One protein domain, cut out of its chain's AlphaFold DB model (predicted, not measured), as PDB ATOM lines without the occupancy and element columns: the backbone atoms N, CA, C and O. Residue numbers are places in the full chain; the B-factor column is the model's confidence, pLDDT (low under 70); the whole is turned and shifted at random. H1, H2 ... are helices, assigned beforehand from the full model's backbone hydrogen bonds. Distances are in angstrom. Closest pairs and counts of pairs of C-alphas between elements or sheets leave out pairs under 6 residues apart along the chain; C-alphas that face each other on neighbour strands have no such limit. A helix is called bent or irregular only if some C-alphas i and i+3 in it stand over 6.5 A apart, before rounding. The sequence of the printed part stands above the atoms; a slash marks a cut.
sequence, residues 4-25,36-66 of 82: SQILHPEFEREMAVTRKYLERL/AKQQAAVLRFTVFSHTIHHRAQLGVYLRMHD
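Overview. This is residues 4 to 25 and 36 to 66 of the 82 residues of an uncharacterized protein of Acidobacteria bacterium (UniProt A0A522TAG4). Two helices make an open V: the long H2 is one arm, the shorter H1 is the other, and they meet near the first residues of H1 and the last of H2. From that corner the arms spread, and residues 12 to 25 and 36 to 53 stand free. The printed part has 53 residues, with two named helices in the order H1, H2 and no named strand; the class is all helix. It is loose, with a radius of gyration of the C-alphas of 14.1 A, and elongated, spanning 43 by 26 by 15 A.

Along the chain. Find C-alpha 36 at (128.101, 90.467, 92.081); from there H2, residues 36 to 64, runs 41.5 A to C-alpha 64 at (94.531, 84.652, 115.788). H2 is irregular, with C-alphas 37 and 40 standing 7.4 A apart, and its line is a rough one. Then look at C-alpha 4, at (98.927, 80.509, 118.566), where H1, residues 4 to 22, begins; it is 26.5 A long. H1 is neither bent nor irregular, but only just: C-alphas 6 and 9 are 6.5 A apart.

Arrangement. Look at Ser 4 and Met 64, whose C-alphas are the closest of the two helices, at 6.6 A. H1 and H2 only just touch, with 3 pairs of C-alphas within 8 A. H1 touches with residues 4 to 8 alone, and H2 with residues 61 to 64 alone. Their lines stand at a steep tilt of 42 degrees, and they run opposite ways. Their centres are 16.0 A apart. Along the backbones, 20 of 25 O i to N i+4 pairs in H2 and 13 of 15 in H1 are within hydrogen-bond range.

Size, cuts and confidence. The two C-alphas farthest apart are those of Lys 37 and Asp 66, at 44.3 A. Residues 26 to 35 are not printed, and C-alphas 25 and 36 are 22.4 A apart across this cut, which falls in the link from H1 to H2. In the B-factor column the mean pLDDT of the printed part is 82.2; residue 4 alone is under 70.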
ATOM      1  N   SER A   4      98.721  79.178 117.974       67.94
ATOM      2  CA  SER A   4      98.927  80.509 118.566       67.94
ATOM      3  C   SER A   4      99.804  80.489 119.811       67.94
ATOM      4  O   SER A   4     100.688  81.329 119.953       67.94
ATOM      5  N   GLN A   5      99.592  79.515 120.696       73.38
ATOM      6  CA  GLN A   5     100.301  79.412 121.972       73.38
ATOM      7  C   GLN A   5     101.770  79.006 121.806       73.38
ATOM      8  O   GLN A   5     102.553  79.186 122.732       73.38
ATOM      9  N   ILE A   6     102.147  78.488 120.633       80.12
ATOM     10  CA  ILE A   6     103.531  78.142 120.294       80.12
ATOM     11  C   ILE A   6     104.201  79.312 119.573       80.12
ATOM     12  O   ILE A   6     105.291  79.730 119.948       80.12
ATOM     13  N   LEU A   7     103.553  79.842 118.532       76.19
ATOM     14  CA  LEU A   7     104.196  80.783 117.612       76.19
ATOM     15  C   LEU A   7     104.284  82.208 118.156       76.19
ATOM     16  O   LEU A   7     105.231  82.915 117.835       76.19
ATOM     17  N   HIS A   8     103.319  82.641 118.969       74.69
ATOM     18  CA  HIS A   8     103.297  83.995 119.517       74.69
ATOM     19  C   HIS A   8     104.516  84.311 120.410       74.69
ATOM     20  O   HIS A   8     105.224  85.273 120.113       74.69
ATOM     21  N   PRO A   9     104.828  83.517 121.456       83.31
ATOM     22  CA  PRO A   9     105.998  83.793 122.294       83.31
ATOM     23  C   PRO A   9     107.323  83.621 121.537       83.31
ATOM     24  O   PRO A   9     108.289  84.326 121.824       83.31
ATOM     25  N   GLU A  10     107.371  82.707 120.565       81.31
ATOM     26  CA  GLU A  10     108.527  82.521 119.686       81.31
ATOM     27  C   GLU A  10     108.782  83.780 118.849       81.31
ATOM     28  O   GLU A  10     109.886  84.317 118.858       81.31
ATOM     29  N   PHE A  11     107.742  84.298 118.192       77.12
ATOM     30  CA  PHE A  11     107.828  85.492 117.359       77.12
ATOM     31  C   PHE A  11     108.301  86.714 118.155       77.12
ATOM     32  O   PHE A  11     109.234  87.394 117.732       77.12
ATOM     33  N   GLU A  12     107.718  86.958 119.332       82.31
ATOM     34  CA  GLU A  12     108.130  88.060 120.211       82.31
ATOM     35  C   GLU A  12     109.609  87.956 120.607       82.31
ATOM     36  O   GLU A  12     110.351  88.945 120.561       82.31
ATOM     37  N   ARG A  13     110.072  86.747 120.948       86.06
ATOM     38  CA  ARG A  13     111.471  86.508 121.311       86.06
ATOM     39  C   ARG A  13     112.408  86.788 120.138       86.06
ATOM     40  O   ARG A  13     113.389  87.511 120.317       86.06
ATOM     41  N   GLU A  14     112.104  86.253 118.958       84.56
ATOM     42  CA  GLU A  14     112.933  86.448 117.768       84.56
ATOM     43  C   GLU A  14     112.980  87.929 117.361       84.56
ATOM     44  O   GLU A  14     114.067  88.473 117.166       84.56
ATOM     45  N   MET A  15     111.844  88.639 117.370       82.62
ATOM     46  CA  MET A  15     111.796  90.076 117.064       82.62
ATOM     47  C   MET A  15     112.609  90.922 118.054       82.62
ATOM     48  O   MET A  15     113.325  91.848 117.647       82.62
ATOM     49  N   ALA A  16     112.539  90.606 119.351       87.06
ATOM     50  CA  ALA A  16     113.330  91.286 120.373       87.06
ATOM     51  C   ALA A  16     114.839  91.063 120.177       87.06
ATOM     52  O   ALA A  16     115.639  91.979 120.390       87.06
ATOM     53  N   VAL A  17     115.239  89.860 119.758       88.38
ATOM     54  CA  VAL A  17     116.632  89.543 119.434       88.38
ATOM     55  C   VAL A  17     117.065  90.285 118.170       88.38
ATOM     56  O   VAL A  17     118.070  90.993 118.214       88.38
ATOM     57  N   THR A  18     116.293  90.222 117.080       83.31
ATOM     58  CA  THR A  18     116.600  90.925 115.824       83.31
ATOM     59  C   THR A  18     116.822  92.419 116.050       83.31
ATOM     60  O   THR A  18     117.811  92.965 115.561       83.31
ATOM     61  N   ARG A  19     115.978  93.079 116.856       88.69
ATOM     62  CA  ARG A  19     116.139  94.502 117.197       88.69
ATOM     63  C   ARG A  19     117.507  94.801 117.816       88.69
ATOM     64  O   ARG A  19     118.188  95.716 117.364       88.69
ATOM     65  N   LYS A  20     117.949  93.983 118.776       92.12
ATOM     66  CA  LYS A  20     119.263  94.131 119.428       92.12
ATOM     67  C   LYS A  20     120.425  94.007 118.441       92.12
ATOM     68  O   LYS A  20     121.453  94.655 118.640       92.12
ATOM     69  N   TYR A  21     120.298  93.164 117.416       87.38
ATOM     70  CA  TYR A  21     121.310  93.050 116.361       87.38
ATOM     71  C   TYR A  21     121.321  94.286 115.462       87.38
ATOM     72  O   TYR A  21     122.393  94.825 115.197       87.38
ATOM     73  N   LEU A  22     120.145  94.761 115.040       85.06
ATOM     74  CA  LEU A  22     120.024  95.946 114.185       85.06
ATOM     75  C   LEU A  22     120.567  97.211 114.864       85.06
ATOM     76  O   LEU A  22     121.274  97.979 114.225       85.06
ATOM     77  N   GLU A  23     120.324  97.386 116.166       90.44
ATOM     78  CA  GLU A  23     120.860  98.506 116.962       90.44
ATOM     79  C   GLU A  23     122.395  98.530 117.044       90.44
ATOM     80  O   GLU A  23     122.990  99.573 117.297       90.44
ATOM     81  N   ARG A  24     123.047  97.377 116.860       90.38
ATOM     82  CA  ARG A  24     124.511  97.247 116.900       90.38
ATOM     83  C   ARG A  24     125.153  97.374 115.527       90.38
ATOM     84  O   ARG A  24     126.379  97.326 115.446       90.38
ATOM     85  N   LEU A  25     124.361  97.477 114.461       86.25
ATOM     86  CA  LEU A  25     124.886  97.517 113.108       86.25
ATOM     87  C   LEU A  25     125.544  98.886 112.871       86.25
ATOM     88  O   LEU A  25     124.850  99.902 112.874       86.25
ATOM     89  N   ALA A  36     129.004  90.268  93.223       84.44
ATOM     90  CA  ALA A  36     128.101  90.467  92.081       84.44
ATOM     91  C   ALA A  36     127.445  89.164  91.584       84.44
ATOM     92  O   ALA A  36     126.238  89.110  91.370       84.44
ATOM     93  N   LYS A  37     128.222  88.074  91.519       85.44
ATOM     94  CA  LYS A  37     127.745  86.730  91.138       85.44
ATOM     95  C   LYS A  37     126.602  86.194  92.021       85.44
ATOM     96  O   LYS A  37     125.819  85.367  91.568       85.44
ATOM     97  N   GLN A  38     126.520  86.629  93.276       84.00
ATOM     98  CA  GLN A  38     125.555  86.149  94.267       84.00
ATOM     99  C   GLN A  38     124.433  87.153  94.558       84.00
ATOM    100  O   GLN A  38     123.463  86.774  95.206       84.00
ATOM    101  N   GLN A  39     124.507  88.397  94.068       82.75
ATOM    102  CA  GLN A  39     123.516  89.443  94.371       82.75
ATOM    103  C   GLN A  39     122.080  89.017  94.046       82.75
ATOM    104  O   GLN A  39     121.201  89.118  94.899       82.75
ATOM    105  N   ALA A  40     121.847  88.467  92.850       79.62
ATOM    106  CA  ALA A  40     120.522  87.990  92.452       79.62
ATOM    107  C   ALA A  40     120.022  86.833  93.338       79.62
ATOM    108  O   ALA A  40     118.843  86.778  93.688       79.62
ATOM    109  N   ALA A  41     120.920  85.929  93.743       79.94
ATOM    110  CA  ALA A  41     120.581  84.811  94.618       79.94
ATOM    111  C   ALA A  41     120.235  85.284  96.038       79.94
ATOM    112  O   ALA A  41     119.235  84.836  96.590       79.94
ATOM    113  N   VAL A  42     121.000  86.229  96.599       83.06
ATOM    114  CA  VAL A  42     120.731  86.824  97.920       83.06
ATOM    115  C   VAL A  42     119.392  87.562  97.923       83.06
ATOM    116  O   VAL A  42     118.568  87.331  98.806       83.06
ATOM    117  N   LEU A  43     119.128  88.391  96.908       78.06
ATOM    118  CA  LEU A  43     117.845  89.089  96.785       78.06
ATOM    119  C   LEU A  43     116.674  88.100  96.718       78.06
ATOM    120  O   LEU A  43     115.692  88.252  97.440       78.06
ATOM    121  N   ARG A  44     116.786  87.054  95.894       71.19
ATOM    122  CA  ARG A  44     115.720  86.063  95.715       71.19
ATOM    123  C   ARG A  44     115.486  85.207  96.960       71.19
ATOM    124  O   ARG A  44     114.353  85.126  97.419       71.19
ATOM    125  N   PHE A  45     116.530  84.561  97.476       72.25
ATOM    126  CA  PHE A  45     116.399  83.524  98.503       72.25
ATOM    127  C   PHE A  45     116.449  84.063  99.932       72.25
ATOM    128  O   PHE A  45     115.766  83.528 100.799       72.25
ATOM    129  N   THR A  46     117.239  85.103 100.196       74.25
ATOM    130  CA  THR A  46     117.402  85.636 101.555       74.25
ATOM    131  C   THR A  46     116.454  86.793 101.821       74.25
ATOM    132  O   THR A  46     115.915  86.873 102.913       74.25
ATOM    133  N   VAL A  47     116.216  87.675 100.846       78.88
ATOM    134  CA  VAL A  47     115.361  88.853 101.067       78.88
ATOM    135  C   VAL A  47     113.903  88.531 100.744       78.88
ATOM    136  O   VAL A  47     113.070  88.489 101.644       78.88
ATOM    137  N   PHE A  48     113.570  88.246  99.482       75.81
ATOM    138  CA  PHE A  48     112.169  88.084  99.081       75.81
ATOM    139  C   PHE A  48     111.498  86.854  99.700       75.81
ATOM    140  O   PHE A  48     110.406  86.983 100.252       75.81
ATOM    141  N   SER A  49     112.132  85.676  99.657       77.38
ATOM    142  CA  SER A  49     111.551  84.469 100.265       77.38
ATOM    143  C   SER A  49     111.333  84.617 101.773       77.38
ATOM    144  O   SER A  49     110.308  84.171 102.284       77.38
ATOM    145  N   HIS A  50     112.250  85.282 102.477       81.31
ATOM    146  CA  HIS A  50     112.155  85.490 103.920       81.31
ATOM    147  C   HIS A  50     111.048  86.489 104.280       81.31
ATOM    148  O   HIS A  50     110.231  86.213 105.156       81.31
ATOM    149  N   THR A  51     110.928  87.592 103.533       79.31
ATOM    150  CA  THR A  51     109.814  88.542 103.686       79.31
ATOM    151  C   THR A  51     108.463  87.872 103.434       79.31
ATOM    152  O   THR A  51     107.523  88.080 104.197       79.31
ATOM    153  N   ILE A  52     108.347  87.034 102.397       83.38
ATOM    154  CA  ILE A  52     107.107  86.297 102.102       83.38
ATOM    155  C   ILE A  52     106.772  85.317 103.237       83.38
ATOM    156  O   ILE A  52     105.615  85.245 103.651       83.38
ATOM    157  N   HIS A  53     107.773  84.608 103.768       84.50
ATOM    158  CA  HIS A  53     107.614  83.674 104.883       84.50
ATOM    159  C   HIS A  53     107.127  84.368 106.164       84.50
ATOM    160  O   HIS A  53     106.096  83.980 106.718       84.50
ATOM    161  N   HIS A  54     107.807  85.428 106.603       80.50
ATOM    162  CA  HIS A  54     107.419  86.156 107.812       80.50
ATOM    163  C   HIS A  54     106.104  86.917 107.648       80.50
ATOM    164  O   HIS A  54     105.336  87.016 108.601       80.50
ATOM    165  N   ARG A  55     105.774  87.377 106.434       86.75
ATOM    166  CA  ARG A  55     104.447  87.936 106.147       86.75
ATOM    167  C   ARG A  55     103.341  86.899 106.340       86.75
ATOM    168  O   ARG A  55     102.305  87.236 106.900       86.75
ATOM    169  N   ALA A  56     103.553  85.650 105.920       83.75
ATOM    170  CA  ALA A  56     102.584  84.580 106.157       83.75
ATOM    171  C   ALA A  56     102.437  84.266 107.658       83.75
ATOM    172  O   ALA A  56     101.318  84.122 108.143       83.75
ATOM    173  N   GLN A  57     103.547  84.234 108.407       83.06
ATOM    174  CA  GLN A  57     103.516  84.068 109.867       83.06
ATOM    175  C   GLN A  57     102.758  85.205 110.567       83.06
ATOM    176  O   GLN A  57     101.896  84.940 111.404       83.06
ATOM    177  N   LEU A  58     103.023  86.459 110.185       83.25
ATOM    178  CA  LEU A  58     102.301  87.624 110.693       83.25
ATOM    179  C   LEU A  58     100.815  87.571 110.319       83.25
ATOM    180  O   LEU A  58      99.965  87.918 111.131       83.25
ATOM    181  N   GLY A  59     100.477  87.085 109.124       85.94
ATOM    182  CA  GLY A  59      99.083  86.920 108.727       85.94
ATOM    183  C   GLY A  59      98.318  85.935 109.617       85.94
ATOM    184  O   GLY A  59      97.193  86.217 110.027       85.94
ATOM    185  N   VAL A  60      98.950  84.818 109.996       83.81
ATOM    186  CA  VAL A  60      98.382  83.880 110.978       83.81
ATOM    187  C   VAL A  60      98.247  84.549 112.346       83.81
ATOM    188  O   VAL A  60      97.204  84.417 112.980       83.81
ATOM    189  N   TYR A  61      99.257  85.302 112.786       82.75
ATOM    190  CA  TYR A  61      99.198  86.082 114.025       82.75
ATOM    191  C   TYR A  61      97.987  87.022 114.058       82.75
ATOM    192  O   TYR A  61      97.208  86.959 115.004       82.75
ATOM    193  N   LEU A  62      97.796  87.846 113.024       86.50
ATOM    194  CA  LEU A  62      96.690  88.806 112.961       86.50
ATOM    195  C   LEU A  62      95.336  88.096 113.023       86.50
ATOM    196  O   LEU A  62      94.480  88.480 113.817       86.50
ATOM    197  N   ARG A  63      95.192  86.992 112.281       84.75
ATOM    198  CA  ARG A  63      93.970  86.183 112.299       84.75
ATOM    199  C   ARG A  63      93.673  85.589 113.678       84.75
ATOM    200  O   ARG A  63      92.512  85.481 114.045       84.75
ATOM    201  N   MET A  64      94.697  85.195 114.431       78.75
ATOM    202  CA  MET A  64      94.531  84.652 115.788       78.75
ATOM    203  C   MET A  64      94.170  85.719 116.830       78.75
ATOM    204  O   MET A  64      93.734  85.355 117.917       78.75
ATOM    205  N   HIS A  65      94.361  87.002 116.511       84.50
ATOM    206  CA  HIS A  65      94.002  88.151 117.351       84.50
ATOM    207  C   HIS A  65      92.733  88.864 116.870       84.50
ATOM    208  O   HIS A  65      92.493  90.005 117.255       84.50
ATOM    209  N   ASP A  66      91.949  88.218 116.000       87.62
ATOM    210  CA  ASP A  66      90.733  88.781 115.400       87.62
ATOM    211  C   ASP A  66      90.966  90.143 114.707       87.62
ATOM    212  O   ASP A  66      90.072  90.982 114.599       87.62
TER     213      ASP A  66